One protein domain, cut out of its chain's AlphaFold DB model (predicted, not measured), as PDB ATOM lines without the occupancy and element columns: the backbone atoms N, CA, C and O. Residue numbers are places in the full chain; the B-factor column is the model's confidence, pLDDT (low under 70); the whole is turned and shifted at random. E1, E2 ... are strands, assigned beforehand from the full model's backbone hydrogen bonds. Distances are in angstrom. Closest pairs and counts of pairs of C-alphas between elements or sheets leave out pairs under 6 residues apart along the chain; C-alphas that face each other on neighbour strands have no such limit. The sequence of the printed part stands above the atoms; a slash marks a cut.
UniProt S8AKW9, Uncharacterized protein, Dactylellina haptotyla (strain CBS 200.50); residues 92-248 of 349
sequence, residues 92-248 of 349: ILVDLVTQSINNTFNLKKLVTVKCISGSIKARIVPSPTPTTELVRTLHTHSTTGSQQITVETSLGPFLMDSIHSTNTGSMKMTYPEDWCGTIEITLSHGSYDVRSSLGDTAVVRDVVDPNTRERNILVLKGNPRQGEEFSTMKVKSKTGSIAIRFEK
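What this domain is: This is residues 92 to 248 of the 349 residues of an uncharacterized protein of Dactylellina haptotyla (strain CBS 200.50) (UniProt S8AKW9). The chain is wound in stacked, flattened turns, a solenoid with two walls of strands partly face to face: E1, E3, E5 and E7 with the first part of E12 and of E9 in one wall, E2, E4, E6 and E8 with the last part of E12 and of E9 in the other. E9 and E12 each fold back on themselves and run through both walls, and the hairpin of E10 and E11 caps the stack beyond E9. The printed part has 157 residues with twelve named strands, E1 to E12 in order along the chain, and no named helix: the class is all strand. They form one branched, mixed sheet, mostly parallel and twisted; the whole is compact, with a radius of gyration of the C-alphas of 15.2 A and spans of 42 by 35 by 24 A.

Where its parts are: E1, residues 92 to 96, begins with C-alpha 92 at (155.144, 147.692, 221.519). E2 is residues 101 to 107, E3 110 to 117 with 22.2 A from first to last C-alpha, and E4 120 to 126. E5, residues 136 to 144, measures 25.7 A, and E6 is residues 147 to 151. E7, residues 160 to 168, measures 25.0 A, and E8 is residues 171 to 176. E9, residues 181 to 196, bends by 157 degrees at residue 184, and its first and last C-alphas are 12.6 A apart. E10, residues 201 to 208, bends by 53 degrees at residue 204; E11 is residues 215 to 221. E12, residues 231 to 247, bends by 151 degrees at residue 239 and ends with C-alpha 247 at (148.079, 157.234, 198.958).

How they stand to each other: E1, an edge strand, is parallel to E3 at 3 degrees, with N 94 and O 112 2.9 A apart. E5 lies on the other side of E3, parallel, with N 113 and O 139 at 2.8 A, and E7 is parallel to E5, with N 140 and O 163 at 2.8 A. E2, another edge strand, is parallel to E4, with N 105 and O 123 at 2.8 A; E4 is parallel to E6, with N 124 and O 150 at 2.8 A, and E6 to E8, with N 174 and O 149 at 2.8 A. E12 has staggered pairing: E7, with N 164 and O 234 at 2.8 A, and E8, with N 173 and O 243 at 2.8 A, lie on one side of it. E9 lies on the other side, parallel, with N 184 and O 233 at 2.8 A. E11 is antiparallel to E9, with N 183 and O 219 at 2.8 A. E10, an edge strand, forms a hairpin with E11, with N 204 and O 218 at 2.8 A.

The domain as a whole: The two C-alphas farthest apart, those of Pro 130 and Asn 211, are 47.2 A apart. The printed part has no cut and no long link. The mean pLDDT of the printed part is 93.5; residues 129 to 133 are under 70.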
ATOM      1  N   ILE A  92     154.895 148.993 222.143       93.62
ATOM      2  CA  ILE A  92     155.144 147.692 221.519       93.62
ATOM      3  C   ILE A  92     156.612 147.626 221.110       93.62
ATOM      4  O   ILE A  92     157.066 148.418 220.282       93.62
ATOM      5  N   LEU A  93     157.347 146.657 221.657       95.69
ATOM      6  CA  LEU A  93     158.755 146.413 221.344       95.69
ATOM      7  C   LEU A  93     158.915 145.018 220.737       95.69
ATOM      8  O   LEU A  93     158.613 144.014 221.376       95.69
ATOM      9  N   VAL A  94     159.411 144.960 219.505       95.88
ATOM     10  CA  VAL A  94     159.706 143.716 218.791       95.88
ATOM     11  C   VAL A  94     161.178 143.713 218.404       95.88
ATOM     12  O   VAL A  94     161.622 144.609 217.686       95.88
ATOM     13  N   ASP A  95     161.923 142.707 218.857       96.75
ATOM     14  CA  ASP A  95     163.342 142.531 218.540       96.75
ATOM     15  C   ASP A  95     163.588 141.136 217.954       96.75
ATOM     16  O   ASP A  95     163.260 140.117 218.566       96.75
ATOM     17  N   LEU A  96     164.108 141.099 216.728       94.06
ATOM     18  CA  LEU A  96     164.300 139.892 215.933       94.06
ATOM     19  C   LEU A  96     165.735 139.835 215.407       94.06
ATOM     20  O   LEU A  96     166.272 140.810 214.886       94.06
ATOM     21  N   VAL A  97     166.346 138.653 215.456       91.69
ATOM     22  CA  VAL A  97     167.718 138.468 214.961       91.69
ATOM     23  C   VAL A  97     167.716 138.067 213.482       91.69
ATOM     24  O   VAL A  97     168.288 138.766 212.657       91.69
ATOM     25  N   THR A  98     167.064 136.965 213.111       90.94
ATOM     26  CA  THR A  98     167.167 136.385 211.753       90.94
ATOM     27  C   THR A  98     165.817 135.959 211.168       90.94
ATOM     28  O   THR A  98     165.701 134.908 210.538       90.94
ATOM     29  N   GLN A  99     164.759 136.732 211.412       91.00
ATOM     30  CA  GLN A  99     163.402 136.367 211.002       91.00
ATOM     31  C   GLN A  99     162.701 137.492 210.256       91.00
ATOM     32  O   GLN A  99     162.900 138.674 210.532       91.00
ATOM     33  N   SER A 100     161.840 137.096 209.317       93.38
ATOM     34  CA  SER A 100     160.910 138.024 208.688       93.38
ATOM     35  C   SER A 100     159.656 138.151 209.539       93.38
ATOM     36  O   SER A 100     159.117 137.148 210.002       93.38
ATOM     37  N   ILE A 101     159.177 139.377 209.708       96.12
ATOM     38  CA  ILE A 101     157.927 139.674 210.396       96.12
ATOM     39  C   ILE A 101     156.885 140.152 209.398       96.12
ATOM     40  O   ILE A 101     157.173 140.960 208.519       96.12
ATOM     41  N   ASN A 102     155.668 139.641 209.543       97.44
ATOM     42  CA  ASN A 102     154.489 140.114 208.837       97.44
ATOM     43  C   ASN A 102     153.361 140.243 209.854       97.44
ATOM     44  O   ASN A 102     152.759 139.234 210.216       97.44
ATOM     45  N   ASN A 103     153.140 141.447 210.374       97.19
ATOM     46  CA  ASN A 103     152.158 141.652 211.433       97.19
ATOM     47  C   ASN A 103     151.506 143.035 211.359       97.19
ATOM     48  O   ASN A 103     152.011 143.952 210.702       97.19
ATOM     49  N   THR A 104     150.389 143.165 212.063       96.31
ATOM     50  CA  THR A 104     149.681 144.421 212.281       96.31
ATOM     51  C   THR A 104     149.932 144.897 213.707       96.31
ATOM     52  O   THR A 104     149.822 144.117 214.651       96.31
ATOM     53  N   PHE A 105     150.264 146.175 213.872       95.25
ATOM     54  CA  PHE A 105     150.532 146.795 215.163       95.25
ATOM     55  C   PHE A 105     149.598 147.973 215.388       95.25
ATOM     56  O   PHE A 105     149.523 148.881 214.560       95.25
ATOM     57  N   ASN A 106     148.941 147.982 216.544       92.94
ATOM     58  CA  ASN A 106     148.183 149.139 216.994       92.94
ATOM     59  C   ASN A 106     149.149 150.167 217.589       92.94
ATOM     60  O   ASN A 106     149.783 149.914 218.612       92.94
ATOM     61  N   LEU A 107     149.268 151.325 216.947       93.50
ATOM     62  CA  LEU A 107     150.128 152.413 217.398       93.50
ATOM     63  C   LEU A 107     149.342 153.337 218.332       93.50
ATOM     64  O   LEU A 107     148.630 154.238 217.887       93.50
ATOM     65  N   LYS A 108     149.475 153.096 219.638       90.31
ATOM     66  CA  LYS A 108     148.935 153.978 220.681       90.31
ATOM     67  C   LYS A 108     149.897 155.119 220.999       90.31
ATOM     68  O   LYS A 108     149.569 156.268 220.740       90.31
ATOM     69  N   LYS A 109     151.090 154.787 221.508       91.88
ATOM     70  CA  LYS A 109     152.153 155.749 221.827       91.88
ATOM     71  C   LYS A 109     153.444 155.421 221.091       91.88
ATOM     72  O   LYS A 109     153.936 156.265 220.355       91.88
ATOM     73  N   LEU A 110     153.972 154.205 221.252       94.44
ATOM     74  CA  LEU A 110     155.257 153.806 220.670       94.44
ATOM     75  C   LEU A 110     155.184 152.410 220.053       94.44
ATOM     76  O   LEU A 110     154.768 151.455 220.702       94.44
ATOM     77  N   VAL A 111     155.670 152.265 218.824       96.69
ATOM     78  CA  VAL A 111     155.949 150.959 218.213       96.69
ATOM     79  C   VAL A 111     157.400 150.947 217.762       96.69
ATOM     80  O   VAL A 111     157.804 151.782 216.962       96.69
ATOM     81  N   THR A 112     158.191 149.997 218.259       97.75
ATOM     82  CA  THR A 112     159.575 149.776 217.829       97.75
ATOM     83  C   THR A 112     159.737 148.360 217.293       97.75
ATOM     84  O   THR A 112     159.532 147.394 218.024       97.75
ATOM     85  N   VAL A 113     160.159 148.233 216.035       97.69
ATOM     86  CA  VAL A 113     160.449 146.946 215.389       97.69
ATOM     87  C   VAL A 113     161.904 146.918 214.934       97.69
ATOM     88  O   VAL A 113     162.308 147.684 214.058       97.69
ATOM     89  N   LYS A 114     162.700 146.023 215.517       97.56
ATOM     90  CA  LYS A 114     164.107 145.806 215.173       97.56
ATOM     91  C   LYS A 114     164.287 144.420 214.567       97.56
ATOM     92  O   LYS A 114     163.747 143.439 215.070       97.56
ATOM     93  N   CYS A 115     165.036 144.346 213.475       96.25
ATOM     94  CA  CYS A 115     165.368 143.096 212.802       96.25
ATOM     95  C   CYS A 115     166.824 143.128 212.325       96.25
ATOM     96  O   CYS A 115     167.165 143.919 211.452       96.25
ATOM     97  N   ILE A 116     167.719 142.289 212.845       95.69
ATOM     98  CA  ILE A 116     169.110 142.290 212.355       95.69
ATOM     99  C   ILE A 116     169.138 141.812 210.895       95.69
ATOM    100  O   ILE A 116     169.638 142.511 210.015       95.69
ATOM    101  N   SER A 117     168.534 140.665 210.601       95.12
ATOM    102  CA  SER A 117     168.461 140.108 209.253       95.12
ATOM    103  C   SER A 117     167.079 139.528 208.975       95.12
ATOM    104  O   SER A 117     166.581 138.692 209.724       95.12
ATOM    105  N   GLY A 118     166.444 139.963 207.892       94.50
ATOM    106  CA  GLY A 118     165.103 139.510 207.530       94.50
ATOM    107  C   GLY A 118     164.311 140.595 206.821       94.50
ATOM    108  O   GLY A 118     164.865 141.588 206.359       94.50
ATOM    109  N   SER A 119     163.001 140.401 206.701       96.44
ATOM    110  CA  SER A 119     162.110 141.420 206.143       96.44
ATOM    111  C   SER A 119     161.102 141.895 207.180       96.44
ATOM    112  O   SER A 119     160.482 141.080 207.857       96.44
ATOM    113  N   ILE A 120     160.915 143.207 207.289       97.88
ATOM    114  CA  ILE A 120     159.889 143.815 208.135       97.88
ATOM    115  C   ILE A 120     158.708 144.173 207.250       97.88
ATOM    116  O   ILE A 120     158.789 145.126 206.490       97.88
ATOM    117  N   LYS A 121     157.599 143.446 207.354       98.38
ATOM    118  CA  LYS A 121     156.316 143.824 206.765       98.38
ATOM    119  C   LYS A 121     155.359 144.198 207.892       98.38
ATOM    120  O   LYS A 121     154.810 143.328 208.560       98.38
ATOM    121  N   ALA A 122     155.203 145.491 208.140       97.69
ATOM    122  CA  ALA A 122     154.409 145.985 209.259       97.69
ATOM    123  C   ALA A 122     153.249 146.838 208.754       97.69
ATOM    124  O   ALA A 122     153.449 147.807 208.018       97.69
ATOM    125  N   ARG A 123     152.040 146.481 209.179       97.62
ATOM    126  CA  ARG A 123     150.853 147.321 209.037       97.62
ATOM    127  C   ARG A 123     150.641 148.059 210.352       97.62
ATOM    128  O   ARG A 123     150.498 147.422 211.388       97.62
ATOM    129  N   ILE A 124     150.678 149.379 210.330       96.69
ATOM    130  CA  ILE A 124     150.574 150.221 211.518       96.69
ATOM    131  C   ILE A 124     149.199 150.871 211.517       96.69
ATOM    132  O   ILE A 124     148.866 151.574 210.568       96.69
ATOM    133  N   VAL A 125     148.423 150.642 212.571       94.62
ATOM    134  CA  VAL A 125     147.085 151.210 212.743       94.62
ATOM    135  C   VAL A 125     147.131 152.155 213.942       94.62
ATOM    136  O   VAL A 125     147.173 151.681 215.082       94.62
ATOM    137  N   PRO A 126     147.202 153.482 213.742       92.50
ATOM    138  CA  PRO A 126     147.119 154.436 214.838       92.50
ATOM    139  C   PRO A 126     145.817 154.240 215.618       92.50
ATOM    140  O   PRO A 126     144.736 154.174 215.039       92.50
ATOM    141  N   SER A 127     145.913 154.124 216.939       87.56
ATOM    142  CA  SER A 127     144.735 154.011 217.800       87.56
ATOM    143  C   SER A 127     144.052 155.377 217.930       87.56
ATOM    144  O   SER A 127     144.769 156.371 218.072       87.56
ATOM    145  N   PRO A 128     142.709 155.460 217.923       78.56
ATOM    146  CA  PRO A 128     142.002 156.700 218.222       78.56
ATOM    147  C   PRO A 128     142.244 157.074 219.677       78.56
ATOM    148  O   PRO A 128     141.700 156.454 220.588       78.56
ATOM    149  N   THR A 129     143.088 158.076 219.907       68.81
ATOM    150  CA  THR A 129     143.230 158.662 221.238       68.81
ATOM    151  C   THR A 129     142.324 159.885 221.314       68.81
ATOM    152  O   THR A 129     142.372 160.722 220.415       68.81
ATOM    153  N   PRO A 130     141.507 160.016 222.373       61.75
ATOM    154  CA  PRO A 130     140.633 161.175 222.555       61.75
ATOM    155  C   PRO A 130     141.425 162.474 222.753       61.75
ATOM    156  O   PRO A 130     140.883 163.562 222.587       61.75
ATOM    157  N   THR A 131     142.708 162.368 223.098       60.53
ATOM    158  CA  THR A 131     143.628 163.491 223.205       60.53
ATOM    159  C   THR A 131     144.426 163.637 221.910       60.53
ATOM    160  O   THR A 131     145.174 162.744 221.502       60.53
ATOM    161  N   THR A 132     144.270 164.795 221.270       59.19
ATOM    162  CA  THR A 132     145.044 165.251 220.103       59.19
ATOM    163  C   THR A 132     146.519 165.512 220.428       59.19
ATOM    164  O   THR A 132     147.316 165.695 219.521       59.19
ATOM    165  N   GLU A 133     146.890 165.500 221.711       62.12
ATOM    166  CA  GLU A 133     148.223 165.869 222.211       62.12
ATOM    167  C   GLU A 133     149.246 164.718 222.214       62.12
ATOM    168  O   GLU A 133     150.423 164.926 222.501       62.12
ATOM    169  N   LEU A 134     148.833 163.479 221.926       76.75
ATOM    170  CA  LEU A 134     149.761 162.345 221.906       76.75
ATOM    171  C   LEU A 134     150.447 162.237 220.544       76.75
ATOM    172  O   LEU A 134     149.926 161.616 219.612       76.75
ATOM    173  N   VAL A 135     151.654 162.801 220.461       87.19
ATOM    174  CA  VAL A 135     152.603 162.490 219.387       87.19
ATOM    175  C   VAL A 135     152.904 160.994 219.437       87.19
ATOM    176  O   VAL A 135     153.382 160.465 220.443       87.19
ATOM    177  N   ARG A 136     152.585 160.297 218.347       93.00
ATOM    178  CA  ARG A 136     152.853 158.863 218.205       93.00
ATOM    179  C   ARG A 136     154.247 158.658 217.652       93.00
ATOM    180  O   ARG A 136     154.667 159.389 216.766       93.00
ATOM    181  N   THR A 137     154.933 157.621 218.108       96.19
ATOM    182  CA  THR A 137     156.293 157.328 217.669       96.19
ATOM    183  C   THR A 137     156.381 155.948 217.025       96.19
ATOM    184  O   THR A 137     156.007 154.938 217.624       96.19
ATOM    185  N   LEU A 138     156.904 155.884 215.803       97.75
ATOM    186  CA  LEU A 138     157.126 154.641 215.067       97.75
ATOM    187  C   LEU A 138     158.605 154.481 214.731       97.75
ATOM    188  O   LEU A 138     159.142 155.209 213.904       97.75
ATOM    189  N   HIS A 139     159.261 153.484 215.310       98.44
ATOM    190  CA  HIS A 139     160.653 153.164 215.031       98.44
ATOM    191  C   HIS A 139     160.769 151.829 214.302       98.44
ATOM    192  O   HIS A 139     160.324 150.794 214.798       98.44
ATOM    193  N   THR A 140     161.438 151.817 213.153       98.25
ATOM    194  CA  THR A 140     161.853 150.571 212.503       98.25
ATOM    195  C   THR A 140     163.343 150.585 212.219       98.25
ATOM    196  O   THR A 140     163.923 151.574 211.763       98.25
ATOM    197  N   HIS A 141     163.988 149.465 212.506       98.12
ATOM    198  CA  HIS A 141     165.407 149.291 212.266       98.12
ATOM    199  C   HIS A 141     165.668 147.928 211.647       98.12
ATOM    200  O   HIS A 141     165.242 146.910 212.196       98.12
ATOM    201  N   SER A 142     166.424 147.900 210.551       97.44
ATOM    202  CA  SER A 142     167.006 146.665 210.045       97.44
ATOM    203  C   SER A 142     168.497 146.777 209.772       97.44
ATOM    204  O   SER A 142     168.959 147.793 209.271       97.44
ATOM    205  N   THR A 143     169.285 145.732 210.029       97.62
ATOM    206  CA  THR A 143     170.672 145.732 209.527       97.62
ATOM    207  C   THR A 143     170.692 145.304 208.060       97.62
ATOM    208  O   THR A 143     171.229 146.018 207.217       97.62
ATOM    209  N   THR A 144     170.039 144.197 207.716       96.94
ATOM    210  CA  THR A 144     169.926 143.736 206.328       96.94
ATOM    211  C   THR A 144     168.521 143.267 205.986       96.94
ATOM    212  O   THR A 144     167.916 142.535 206.769       96.94
ATOM    213  N   GLY A 145     168.066 143.594 204.779       95.75
ATOM    214  CA  GLY A 145     166.845 143.064 204.175       95.75
ATOM    215  C   GLY A 145     165.848 144.153 203.797       95.75
ATOM    216  O   GLY A 145     166.240 145.294 203.560       95.75
ATOM    217  N   SER A 146     164.571 143.800 203.659       97.38
ATOM    218  CA  SER A 146     163.555 144.730 203.148       97.38
ATOM    219  C   SER A 146     162.611 145.215 204.244       97.38
ATOM    220  O   SER A 146     162.215 144.443 205.113       97.38
ATOM    221  N   GLN A 147     162.230 146.488 204.204       98.31
ATOM    222  CA  GLN A 147     161.160 147.028 205.037       98.31
ATOM    223  C   GLN A 147     159.986 147.418 204.144       98.31
ATOM    224  O   GLN A 147     160.154 148.156 203.179       98.31
ATOM    225  N   GLN A 148     158.798 146.935 204.471       98.50
ATOM    226  CA  GLN A 148     157.529 147.330 203.894       98.50
ATOM    227  C   GLN A 148     156.615 147.789 205.029       98.50
ATOM    228  O   GLN A 148     156.029 146.969 205.735       98.50
ATOM    229  N   ILE A 149     156.506 149.100 205.203       98.38
ATOM    230  CA  ILE A 149     155.691 149.715 206.249       98.38
ATOM    231  C   ILE A 149     154.465 150.342 205.600       98.38
ATOM    232  O   ILE A 149     154.585 151.097 204.636       98.38
ATOM    233  N   THR A 150     153.285 150.027 206.113       97.75
ATOM    234  CA  THR A 150     152.027 150.625 205.663       97.75
ATOM    235  C   THR A 150     151.310 151.186 206.875       97.75
ATOM    236  O   THR A 150     150.957 150.425 207.771       97.75
ATOM    237  N   VAL A 151     151.129 152.501 206.921       96.62
ATOM    238  CA  VAL A 151     150.404 153.185 207.994       96.62
ATOM    239  C   VAL A 151     148.981 153.419 207.516       96.62
ATOM    240  O   VAL A 151     148.785 154.149 206.553       96.62
ATOM    241  N   GLU A 152     148.004 152.790 208.159       93.38
ATOM    242  CA  GLU A 152     146.584 152.874 207.814       93.38
ATOM    243  C   GLU A 152     145.858 153.674 208.887       93.38
ATOM    244  O   GLU A 152     145.797 153.250 210.036       93.38
ATOM    245  N   THR A 153     145.304 154.827 208.514       86.06
ATOM    246  CA  THR A 153     144.434 155.610 209.393       86.06
ATOM    247  C   THR A 153     143.118 155.899 208.699       86.06
ATOM    248  O   THR A 153     143.043 156.041 207.478       86.06
ATOM    249  N   SER A 154     142.093 156.037 209.518       75.69
ATOM    250  CA  SER A 154     140.785 156.574 209.168       75.69
ATOM    251  C   SER A 154     140.384 157.745 210.053       75.69
ATOM    252  O   SER A 154     139.312 158.317 209.894       75.69
ATOM    253  N   LEU A 155     141.238 158.064 211.022       72.12
ATOM    254  CA  LEU A 155     140.917 158.895 212.173       72.12
ATOM    255  C   LEU A 155     141.128 160.385 211.883       72.12
ATOM    256  O   LEU A 155     141.155 161.197 212.802       72.12
ATOM    257  N   GLY A 156     141.277 160.732 210.602       76.31
ATOM    258  CA  GLY A 156     141.665 162.057 210.152       76.31
ATOM    259  C   GLY A 156     143.141 162.365 210.436       76.31
ATOM    260  O   GLY A 156     143.940 161.445 210.659       76.31
ATOM    261  N   PRO A 157     143.509 163.659 210.424       79.62
ATOM    262  CA  PRO A 157     144.887 164.084 210.614       79.62
ATOM    263  C   PRO A 157     145.393 163.672 211.999       79.62
ATOM    264  O   PRO A 157     144.716 163.842 213.012       79.62
ATOM    265  N   PHE A 158     146.611 163.141 212.041       87.00
ATOM    266  CA  PHE A 158     147.270 162.709 213.267       87.00
ATOM    267  C   PHE A 158     148.741 163.117 213.243       87.00
ATOM    268  O   PHE A 158     149.365 163.185 212.183       87.00
ATOM    269  N   LEU A 159     149.296 163.369 214.428       91.00
ATOM    270  CA  LEU A 159     150.712 163.668 214.604       91.00
ATOM    271  C   LEU A 159     151.488 162.383 214.860       91.00
ATOM    272  O   LEU A 159     151.151 161.592 215.752       91.00
ATOM    273  N   MET A 160     152.531 162.170 214.064       94.19
ATOM    274  CA  MET A 160     153.399 161.017 214.210       94.19
ATOM    275  C   MET A 160     154.841 161.345 213.846       94.19
ATOM    276  O   MET A 160     155.123 161.830 212.753       94.19
ATOM    277  N   ASP A 161     155.739 160.959 214.740       96.38
ATOM    278  CA  ASP A 161     157.169 160.915 214.503       96.38
ATOM    279  C   ASP A 161     157.578 159.503 214.104       96.38
ATOM    280  O   ASP A 161     157.390 158.538 214.852       96.38
ATOM    281  N   SER A 162     158.148 159.354 212.916       98.06
ATOM    282  CA  SER A 162     158.627 158.070 212.433       98.06
ATOM    283  C   SER A 162     160.122 158.087 212.153       98.06
ATOM    284  O   SER A 162     160.668 159.018 211.569       98.06
ATOM    285  N   ILE A 163     160.813 157.037 212.594       98.50
ATOM    286  CA  ILE A 163     162.247 156.847 212.394       98.50
ATOM    287  C   ILE A 163     162.464 155.467 211.788       98.50
ATOM    288  O   ILE A 163     162.273 154.439 212.434       98.50
ATOM    289  N   HIS A 164     162.907 155.451 210.542       98.56
ATOM    290  CA  HIS A 164     163.174 154.254 209.768       98.56
ATOM    291  C   HIS A 164     164.659 154.199 209.445       98.56
ATOM    292  O   HIS A 164     165.237 155.157 208.934       98.56
ATOM    293  N   SER A 165     165.310 153.081 209.747       98.38
ATOM    294  CA  SER A 165     166.732 152.920 209.452       98.38
ATOM    295  C   SER A 165     167.049 151.544 208.892       98.38
ATOM    296  O   SER A 165     166.568 150.535 209.405       98.38
ATOM    297  N   THR A 166     167.879 151.499 207.850       98.00
ATOM    298  CA  THR A 166     168.468 150.262 207.338       98.00
ATOM    299  C   THR A 166     169.956 150.432 207.027       98.00
ATOM    300  O   THR A 166     170.371 151.496 206.572       98.00
ATOM    301  N   ASN A 167     170.796 149.416 207.252       98.00
ATOM    302  CA  ASN A 167     172.151 149.456 206.684       98.00
ATOM    303  C   ASN A 167     172.104 149.039 205.213       98.00
ATOM    304  O   ASN A 167     172.568 149.788 204.358       98.00
ATOM    305  N   THR A 168     171.504 147.888 204.910       97.69
ATOM    306  CA  THR A 168     171.459 147.372 203.540       97.69
ATOM    307  C   THR A 168     170.076 146.845 203.185       97.69
ATOM    308  O   THR A 168     169.555 145.952 203.852       97.69
ATOM    309  N   GLY A 169     169.520 147.333 202.079       96.88
ATOM    310  CA  GLY A 169     168.313 146.796 201.455       96.88
ATOM    311  C   GLY A 169     167.289 147.864 201.089       96.88
ATOM    312  O   GLY A 169     167.598 149.052 201.049       96.88
ATOM    313  N   SER A 170     166.075 147.442 200.747       98.00
ATOM    314  CA  SER A 170     165.028 148.345 200.266       98.00
ATOM    315  C   SER A 170     164.038 148.711 201.364       98.00
ATOM    316  O   SER A 170     163.633 147.871 202.165       98.00
ATOM    317  N   MET A 171     163.610 149.967 201.383       98.62
ATOM    318  CA  MET A 171     162.526 150.440 202.234       98.62
ATOM    319  C   MET A 171     161.387 150.929 201.352       98.62
ATOM    320  O   MET A 171     161.576 151.796 200.506       98.62
ATOM    321  N   LYS A 172     160.200 150.371 201.559       98.62
ATOM    322  CA  LYS A 172     158.947 150.802 200.957       98.62
ATOM    323  C   LYS A 172     158.004 151.227 202.071       98.62
ATOM    324  O   LYS A 172     157.655 150.427 202.932       98.62
ATOM    325  N   MET A 173     157.588 152.477 202.041       98.56
ATOM    326  CA  MET A 173     156.734 153.088 203.044       98.56
ATOM    327  C   MET A 173     155.496 153.650 202.357       98.56
ATOM    328  O   MET A 173     155.617 154.394 201.387       98.56
ATOM    329  N   THR A 174     154.319 153.284 202.849       97.81
ATOM    330  CA  THR A 174     153.037 153.829 202.399       97.81
ATOM    331  C   THR A 174     152.372 154.517 203.578       97.81
ATOM    332  O   THR A 174     152.154 153.889 204.615       97.81
ATOM    333  N   TYR A 175     152.081 155.800 203.411       96.88
ATOM    334  CA  TYR A 175     151.451 156.664 204.398       96.88
ATOM    335  C   TYR A 175     150.109 157.190 203.864       96.88
ATOM    336  O   TYR A 175     149.919 157.242 202.643       96.88
ATOM    337  N   PRO A 176     149.183 157.582 204.751       95.19
ATOM    338  CA  PRO A 176     147.927 158.214 204.360       95.19
ATOM    339  C   PRO A 176     148.150 159.528 203.595       95.19
ATOM    340  O   PRO A 176     149.083 160.272 203.889       95.19
ATOM    341  N   GLU A 177     147.293 159.819 202.615       93.75
ATOM    342  CA  GLU A 177     147.363 161.043 201.797       93.75
ATOM    343  C   GLU A 177     147.265 162.340 202.611       93.75
ATOM    344  O   GLU A 177     147.879 163.345 202.252       93.75
ATOM    345  N   ASP A 178     146.505 162.309 203.705       90.94
ATOM    346  CA  ASP A 178     146.306 163.419 204.638       90.94
ATOM    347  C   ASP A 178     147.476 163.611 205.615       90.94
ATOM    348  O   ASP A 178     147.495 164.590 206.363       90.94
ATOM    349  N   TRP A 179     148.491 162.737 205.581       93.56
ATOM    350  CA  TRP A 179     149.729 162.960 206.319       93.56
ATOM    351  C   TRP A 179     150.427 164.225 205.804       93.56
ATOM    352  O   TRP A 179     150.654 164.390 204.600       93.56
ATOM    353  N   CYS A 180     150.792 165.105 206.735       93.12
ATOM    354  CA  CYS A 180     151.478 166.365 206.471       93.12
ATOM    355  C   CYS A 180     152.663 166.499 207.429       93.12
ATOM    356  O   CYS A 180     152.532 166.235 208.629       93.12
ATOM    357  N   GLY A 181     153.821 166.902 206.910       95.44
ATOM    358  CA  GLY A 181     155.035 166.898 207.710       95.44
ATOM    359  C   GLY A 181     156.334 167.084 206.941       95.44
ATOM    360  O   GLY A 181     156.357 167.351 205.734       95.44
ATOM    361  N   THR A 182     157.434 166.928 207.672       96.75
ATOM    362  CA  THR A 182     158.799 166.984 207.143       96.75
ATOM    363  C   THR A 182     159.372 165.579 207.002       96.75
ATOM    364  O   THR A 182     159.161 164.711 207.847       96.75
ATOM    365  N   ILE A 183     160.106 165.340 205.918       98.00
ATOM    366  CA  ILE A 183     160.744 164.056 205.634       98.00
ATOM    367  C   ILE A 183     162.242 164.303 205.457       98.00
ATOM    368  O   ILE A 183     162.672 164.940 204.496       98.00
ATOM    369  N   GLU A 184     163.036 163.788 206.385       98.38
ATOM    370  CA  GLU A 184     164.496 163.813 206.367       98.38
ATOM    371  C   GLU A 184     165.005 162.460 205.860       98.38
ATOM    372  O   GLU A 184     164.846 161.440 206.530       98.38
ATOM    373  N   ILE A 185     165.625 162.430 204.681       98.62
ATOM    374  CA  ILE A 185     166.226 161.222 204.112       98.62
ATOM    375  C   ILE A 185     167.747 161.369 204.125       98.62
ATOM    376  O   ILE A 185     168.289 162.289 203.520       98.62
ATOM    377  N   THR A 186     168.442 160.422 204.746       98.56
ATOM    378  CA  THR A 186     169.902 160.295 204.680       98.56
ATOM    379  C   THR A 186     170.262 158.995 203.974       98.56
ATOM    380  O   THR A 186     169.902 157.909 204.434       98.56
ATOM    381  N   LEU A 187     170.984 159.098 202.858       98.12
ATOM    382  CA  LEU A 187     171.356 157.970 202.005       98.12
ATOM    383  C   LEU A 187     172.842 158.030 201.630       98.12
ATOM    384  O   LEU A 187     173.260 158.996 201.003       98.12
ATOM    385  N   SER A 188     173.642 157.004 201.939       97.75
ATOM    386  CA  SER A 188     175.045 156.964 201.470       97.75
ATOM    387  C   SER A 188     175.139 156.502 200.010       97.75
ATOM    388  O   SER A 188     175.824 157.114 199.193       97.75
ATOM    389  N   HIS A 189     174.418 155.437 199.653       97.38
ATOM    390  CA  HIS A 189     174.419 154.852 198.316       97.38
ATOM    391  C   HIS A 189     173.033 154.352 197.906       97.38
ATOM    392  O   HIS A 189     172.396 153.577 198.621       97.38
ATOM    393  N   GLY A 190     172.606 154.719 196.697       96.88
ATOM    394  CA  GLY A 190     171.421 154.163 196.052       96.88
ATOM    395  C   GLY A 190     170.465 155.228 195.534       96.88
ATOM    396  O   GLY A 190     170.905 156.262 195.032       96.88
ATOM    397  N   SER A 191     169.164 154.969 195.633       97.75
ATOM    398  CA  SER A 191     168.128 155.871 195.126       97.75
ATOM    399  C   SER A 191     167.010 156.099 196.135       97.75
ATOM    400  O   SER A 191     166.748 155.272 197.010       97.75
ATOM    401  N   TYR A 192     166.330 157.229 195.986       98.25
ATOM    402  CA  TYR A 192     165.077 157.496 196.672       98.25
ATOM    403  C   TYR A 192     164.005 157.897 195.657       98.25
ATOM    404  O   TYR A 192     164.306 158.445 194.598       98.25
ATOM    405  N   ASP A 193     162.760 157.600 195.993       98.06
ATOM    406  CA  ASP A 193     161.560 157.953 195.249       98.06
ATOM    407  C   ASP A 193     160.493 158.348 196.272       98.06
ATOM    408  O   ASP A 193     160.058 157.519 197.073       98.06
ATOM    409  N   VAL A 194     160.110 159.624 196.290       97.75
ATOM    410  CA  VAL A 194     159.052 160.143 197.164       97.75
ATOM    411  C   VAL A 194     157.927 160.626 196.271       97.75
ATOM    412  O   VAL A 194     158.143 161.494 195.428       97.75
ATOM    413  N   ARG A 195     156.738 160.041 196.423       96.75
ATOM    414  CA  ARG A 195     155.571 160.367 195.597       96.75
ATOM    415  C   ARG A 195     154.341 160.600 196.452       96.75
ATOM    416  O   ARG A 195     154.078 159.843 197.382       96.75
ATOM    417  N   SER A 196     153.561 161.596 196.066       94.50
ATOM    418  CA  SER A 196     152.206 161.827 196.556       94.50
ATOM    419  C   SER A 196     151.222 161.699 195.401       94.50
ATOM    420  O   SER A 196     151.545 162.094 194.276       94.50
ATOM    421  N   SER A 197     150.037 161.143 195.659       91.38
ATOM    422  CA  SER A 197     148.991 161.065 194.637       91.38
ATOM    423  C   SER A 197     148.422 162.441 194.275       91.38
ATOM    424  O   SER A 197     147.997 162.638 193.136       91.38
ATOM    425  N   LEU A 198     148.490 163.407 195.199       92.06
ATOM    426  CA  LEU A 198     148.096 164.801 194.979       92.06
ATOM    427  C   LEU A 198     149.229 165.687 194.436       92.06
ATOM    428  O   LEU A 198     148.983 166.840 194.088       92.06
ATOM    429  N   GLY A 199     150.463 165.176 194.349       92.19
ATOM    430  CA  GLY A 199     151.616 165.941 193.857       92.19
ATOM    431  C   GLY A 199     152.075 167.066 194.793       92.19
ATOM    432  O   GLY A 199     152.831 167.937 194.378       92.19
ATOM    433  N   ASP A 200     151.655 167.048 196.057       93.25
ATOM    434  CA  ASP A 200     151.946 168.057 197.085       93.25
ATOM    435  C   ASP A 200     153.232 167.765 197.890       93.25
ATOM    436  O   ASP A 200     153.377 168.167 199.048       93.25
ATOM    437  N   THR A 201     154.173 167.046 197.278       95.38
ATOM    438  CA  THR A 201     155.517 166.795 197.814       95.38
ATOM    439  C   THR A 201     156.527 167.713 197.148       95.38
ATOM    440  O   THR A 201     156.673 167.673 195.926       95.38
ATOM    441  N   ALA A 202     157.281 168.471 197.938       96.31
ATOM    442  CA  ALA A 202     158.329 169.358 197.447       96.31
ATOM    443  C   ALA A 202     159.683 168.993 198.062       96.31
ATOM    444  O   ALA A 202     159.836 168.959 199.283       96.31
ATOM    445  N   VAL A 203     160.687 168.730 197.220       96.88
ATOM    446  CA  VAL A 203     162.074 168.567 197.675       96.88
ATOM    447  C   VAL A 203     162.647 169.958 197.935       96.88
ATOM    448  O   VAL A 203     162.834 170.734 197.005       96.88
ATOM    449  N   VAL A 204     162.909 170.276 199.200       97.31
ATOM    450  CA  VAL A 204     163.405 171.596 199.629       97.31
ATOM    451  C   VAL A 204     164.925 171.640 199.666       97.31
ATOM    452  O   VAL A 204     165.535 172.678 199.421       97.31
ATOM    453  N   ARG A 205     165.555 170.514 199.999       97.50
ATOM    454  CA  ARG A 205     167.009 170.400 200.072       97.50
ATOM    455  C   ARG A 205     167.434 169.039 199.566       97.50
ATOM    456  O   ARG A 205     166.822 168.041 199.923       97.50
ATOM    457  N   ASP A 206     168.511 169.016 198.801       98.00
ATOM    458  CA  ASP A 206     169.183 167.797 198.373       98.00
ATOM    459  C   ASP A 206     170.679 168.091 198.279       98.00
ATOM    460  O   ASP A 206     171.152 168.731 197.342       98.00
ATOM    461  N   VAL A 207     171.408 167.728 199.332       98.06
ATOM    462  CA  VAL A 207     172.821 168.076 199.498       98.06
ATOM    463  C   VAL A 207     173.618 166.801 199.691       98.06
ATOM    464  O   VAL A 207     173.320 166.001 200.575       98.06
ATOM    465  N   VAL A 208     174.665 166.633 198.890       98.00
ATOM    466  CA  VAL A 208     175.658 165.576 199.083       98.00
ATOM    467  C   VAL A 208     176.800 166.144 199.915       98.00
ATOM    468  O   VAL A 208     177.438 167.114 199.511       98.00
ATOM    469  N   ASP A 209     177.062 165.548 201.074       96.81
ATOM    470  CA  ASP A 209     178.232 165.883 201.878       96.81
ATOM    471  C   ASP A 209     179.502 165.393 201.153       96.81
ATOM    472  O   ASP A 209     179.643 164.191 200.904       96.81
ATOM    473  N   PRO A 210     180.446 166.289 200.805       95.50
ATOM    474  CA  PRO A 210     181.645 165.919 200.057       95.50
ATOM    475  C   PRO A 210     182.583 164.984 200.833       95.50
ATOM    476  O   PRO A 210     183.342 164.240 200.210       95.50
ATOM    477  N   ASN A 211     182.541 164.999 202.169       96.50
ATOM    478  CA  ASN A 211     183.450 164.220 203.010       96.50
ATOM    479  C   ASN A 211     182.948 162.791 203.208       96.50
ATOM    480  O   ASN A 211     183.706 161.830 203.078       96.50
ATOM    481  N   THR A 212     181.663 162.648 203.527       95.81
ATOM    482  CA  THR A 212     181.047 161.351 203.843       95.81
ATOM    483  C   THR A 212     180.419 160.683 202.622       95.81
ATOM    484  O   THR A 212     180.164 159.480 202.647       95.81
ATOM    485  N   ARG A 213     180.184 161.452 201.547       96.00
ATOM    486  CA  ARG A 213     179.351 161.078 200.393       96.00
ATOM    487  C   ARG A 213     177.905 160.746 200.774       96.00
ATOM    488  O   ARG A 213     177.191 160.158 199.967       96.00
ATOM    489  N   GLU A 214     177.458 161.118 201.976       97.62
ATOM    490  CA  GLU A 214     176.060 160.984 202.372       97.62
ATOM    491  C   GLU A 214     175.218 162.062 201.684       97.62
ATOM    492  O   GLU A 214     175.516 163.256 201.745       97.62
ATOM    493  N   ARG A 215     174.144 161.638 201.024       98.25
ATOM    494  CA  ARG A 215     173.122 162.511 200.455       98.25
ATOM    495  C   ARG A 215     172.048 162.750 201.507       98.25
ATOM    496  O   ARG A 215     171.432 161.802 201.992       98.25
ATOM    497  N   ASN A 216     171.832 164.011 201.849       98.31
ATOM    498  CA  ASN A 216     170.821 164.466 202.789       98.31
ATOM    499  C   ASN A 216     169.729 165.205 202.018       98.31
ATOM    500  O   ASN A 216     169.982 166.256 201.425       98.31
ATOM    501  N   ILE A 217     168.523 164.652 202.042       98.38
ATOM    502  CA  ILE A 217     167.357 165.177 201.345       98.38
ATOM    503  C   ILE A 217     166.318 165.601 202.379       98.38
ATOM    504  O   ILE A 217     166.002 164.846 203.294       98.38
ATOM    505  N   LEU A 218     165.779 166.806 202.224       97.94
ATOM    506  CA  LEU A 218     164.639 167.302 202.986       97.94
ATOM    507  C   LEU A 218     163.460 167.465 202.034       97.94
ATOM    508  O   LEU A 218     163.540 168.230 201.068       97.94
ATOM    509  N   VAL A 219     162.368 166.771 202.323       97.69
ATOM    510  CA  VAL A 219     161.111 166.861 201.576       97.69
ATOM    511  C   VAL A 219     160.024 167.396 202.501       97.69
ATOM    512  O   VAL A 219     159.951 167.013 203.667       97.69
ATOM    513  N   LEU A 220     159.181 168.280 201.982       96.50
ATOM    514  CA  LEU A 220     157.958 168.727 202.641       96.50
ATOM    515  C   LEU A 220     156.756 168.063 201.975       96.50
ATOM    516  O   LEU A 220     156.700 167.976 200.746       96.50
ATOM    517  N   LYS A 221     155.804 167.606 202.788       95.44
ATOM    518  CA  LYS A 221     154.499 167.104 202.346       95.44
ATOM    519  C   LYS A 221     153.404 167.957 202.975       95.44
ATOM    520  O   LYS A 221     153.349 168.077 204.200       95.44
ATOM    521  N   GLY A 222     152.523 168.494 202.134       91.88
ATOM    522  CA  GLY A 222     151.483 169.431 202.556       91.88
ATOM    523  C   GLY A 222     152.027 170.841 202.814       91.88
ATOM    524  O   GLY A 222     153.227 171.098 202.706       91.88
ATOM    525  N   ASN A 223     151.129 171.777 203.130       84.69
ATOM    526  CA  ASN A 223     151.499 173.160 203.429       84.69
ATOM    527  C   ASN A 223     151.448 173.394 204.945       84.69
ATOM    528  O   ASN A 223     150.347 173.407 205.505       84.69
ATOM    529  N   PRO A 224     152.597 173.564 205.615       74.00
ATOM    530  CA  PRO A 224     152.607 173.813 207.041       74.00
ATOM    531  C   PRO A 224     151.952 175.161 207.360       74.00
ATOM    532  O   PRO A 224     152.449 176.214 206.959       74.00
ATOM    533  N   ARG A 225     150.835 175.157 208.097       79.69
ATOM    534  CA  ARG A 225     150.255 176.402 208.616       79.69
ATOM    535  C   ARG A 225     151.091 176.900 209.787       79.69
ATOM    536  O   ARG A 225     151.527 176.134 210.639       79.69
ATOM    537  N   GLN A 226     151.321 178.205 209.837       77.38
ATOM    538  CA  GLN A 226     152.104 178.812 210.907       77.38
ATOM    539  C   GLN A 226     151.476 178.494 212.277       77.38
ATOM    540  O   GLN A 226     150.339 178.877 212.534       77.38
ATOM    541  N   GLY A 227     152.224 177.801 213.142       78.94
ATOM    542  CA  GLY A 227     151.789 177.432 214.494       78.94
ATOM    543  C   GLY A 227     151.114 176.063 214.632       78.94
ATOM    544  O   GLY A 227     150.800 175.687 215.756       78.94
ATOM    545  N   GLU A 228     150.912 175.311 213.545       81.31
ATOM    546  CA  GLU A 228     150.505 173.903 213.644       81.31
ATOM    547  C   GLU A 228     151.729 173.015 213.925       81.31
ATOM    548  O   GLU A 228     152.832 173.273 213.440       81.31
ATOM    549  N   GLU A 229     151.553 171.984 214.751       82.88
ATOM    550  CA  GLU A 229     152.567 170.945 214.937       82.88
ATOM    551  C   GLU A 229     152.619 170.049 213.690       82.88
ATOM    552  O   GLU A 229     151.597 169.797 213.048       82.88
ATOM    553  N   PHE A 230     153.810 169.562 213.333       88.69
ATOM    554  CA  PHE A 230     154.015 168.748 212.134       88.69
ATOM    555  C   PHE A 230     154.542 167.372 212.484       88.69
ATOM    556  O   PHE A 230     155.392 167.224 213.358       88.69
ATOM    557  N   SER A 231     154.083 166.379 211.730       94.56
ATOM    558  CA  SER A 231     154.689 165.056 211.764       94.56
ATOM    559  C   SER A 231     156.113 165.118 211.216       94.56
ATOM    560  O   SER A 231     156.389 165.838 210.251       94.56
ATOM    561  N   THR A 232     157.018 164.332 211.794       96.81
ATOM    562  CA  THR A 232     158.385 164.202 211.283       96.81
ATOM    563  C   THR A 232     158.660 162.768 210.849       96.81
ATOM    564  O   THR A 232     158.280 161.810 211.513       96.81
ATOM    565  N   MET A 233     159.319 162.597 209.708       98.19
ATOM    566  CA  MET A 233     159.742 161.293 209.209       98.19
ATOM    567  C   MET A 233     161.237 161.319 208.941       98.19
ATOM    568  O   MET A 233     161.709 162.070 208.095       98.19
ATOM    569  N   LYS A 234     161.994 160.468 209.625       98.56
ATOM    570  CA  LYS A 234     163.438 160.321 209.439       98.56
ATOM    571  C   LYS A 234     163.736 158.970 208.829       98.56
ATOM    572  O   LYS A 234     163.399 157.938 209.400       98.56
ATOM    573  N   VAL A 235     164.392 158.961 207.679       98.56
ATOM    574  CA  VAL A 235     164.709 157.749 206.930       98.56
ATOM    575  C   VAL A 235     166.203 157.694 206.674       98.56
ATOM    576  O   VAL A 235     166.747 158.505 205.934       98.56
ATOM    577  N   LYS A 236     166.884 156.704 207.251       98.50
ATOM    578  CA  LYS A 236     168.319 156.496 207.055       98.50
ATOM    579  C   LYS A 236     168.590 155.180 206.335       98.50
ATOM    580  O   LYS A 236     168.152 154.128 206.786       98.50
ATOM    581  N   SER A 237     169.354 155.217 205.250       98.25
ATOM    582  CA  SER A 237     169.845 154.019 204.567       98.25
ATOM    583  C   SER A 237     171.320 154.166 204.219       98.25
ATOM    584  O   SER A 237     171.712 155.191 203.669       98.25
ATOM    585  N   LYS A 238     172.165 153.167 204.500       97.88
ATOM    586  CA  LYS A 238     173.537 153.205 203.954       97.88
ATOM    587  C   LYS A 238     173.530 152.798 202.489       97.88
ATOM    588  O   LYS A 238     174.045 153.533 201.657       97.88
ATOM    589  N   THR A 239     172.907 151.667 202.170       97.81
ATOM    590  CA  THR A 239     172.859 151.141 200.806       97.81
ATOM    591  C   THR A 239     171.481 150.592 200.472       97.81
ATOM    592  O   THR A 239     171.007 149.661 201.123       97.81
ATOM    593  N   GLY A 240     170.869 151.088 199.396       97.44
ATOM    594  CA  GLY A 240     169.677 150.476 198.809       97.44
ATOM    595  C   GLY A 240     168.706 151.474 198.193       97.44
ATOM    596  O   GLY A 240     169.110 152.519 197.696       97.44
ATOM    597  N   SER A 241     167.419 151.138 198.188       98.19
ATOM    598  CA  SER A 241     166.376 151.991 197.615       98.19
ATOM    599  C   SER A 241     165.344 152.390 198.656       98.19
ATOM    600  O   SER A 241     164.939 151.582 199.492       98.19
ATOM    601  N   ILE A 242     164.913 153.644 198.601       98.62
ATOM    602  CA  ILE A 242     163.887 154.202 199.482       98.62
ATOM    603  C   ILE A 242     162.700 154.602 198.612       98.62
ATOM    604  O   ILE A 242     162.849 155.416 197.712       98.62
ATOM    605  N   ALA A 243     161.525 154.045 198.868       98.56
ATOM    606  CA  ALA A 243     160.289 154.402 198.189       98.56
ATOM    607  C   ALA A 243     159.251 154.823 199.230       98.56
ATOM    608  O   ALA A 243     158.808 153.991 200.020       98.56
ATOM    609  N   ILE A 244     158.861 156.093 199.225       98.44
ATOM    610  CA  ILE A 244     157.838 156.648 200.117       98.44
ATOM    611  C   ILE A 244     156.652 157.064 199.256       98.44
ATOM    612  O   ILE A 244     156.813 157.791 198.273       98.44
ATOM    613  N   ARG A 245     155.464 156.572 199.598       98.00
ATOM    614  CA  ARG A 245     154.219 156.877 198.897       98.00
ATOM    615  C   ARG A 245     153.182 157.417 199.861       98.00
ATOM    616  O   ARG A 245     152.971 156.827 200.917       98.00
ATOM    617  N   PHE A 246     152.516 158.481 199.445       96.69
ATOM    618  CA  PHE A 246     151.287 158.967 200.053       96.69
ATOM    619  C   PHE A 246     150.136 158.554 199.146       96.69
ATOM    620  O   PHE A 246     150.178 158.801 197.936       96.69
ATOM    621  N   GLU A 247     149.191 157.807 199.707       95.62
ATOM    622  CA  GLU A 247     148.079 157.234 198.958       95.62
ATOM    623  C   GLU A 247     146.764 157.561 199.662       95.62
ATOM    624  O   GLU A 247     146.656 157.508 200.893       95.62
ATOM    625  N   LYS A 248     145.736 157.881 198.867       92.19
ATOM    626  CA  LYS A 248     144.379 158.041 199.380       92.19
ATOM    627  C   LYS A 248     143.932 156.709 199.965       92.19
ATOM    628  O   LYS A 248     143.708 155.750 199.225       92.19
TER     629      LYS A 248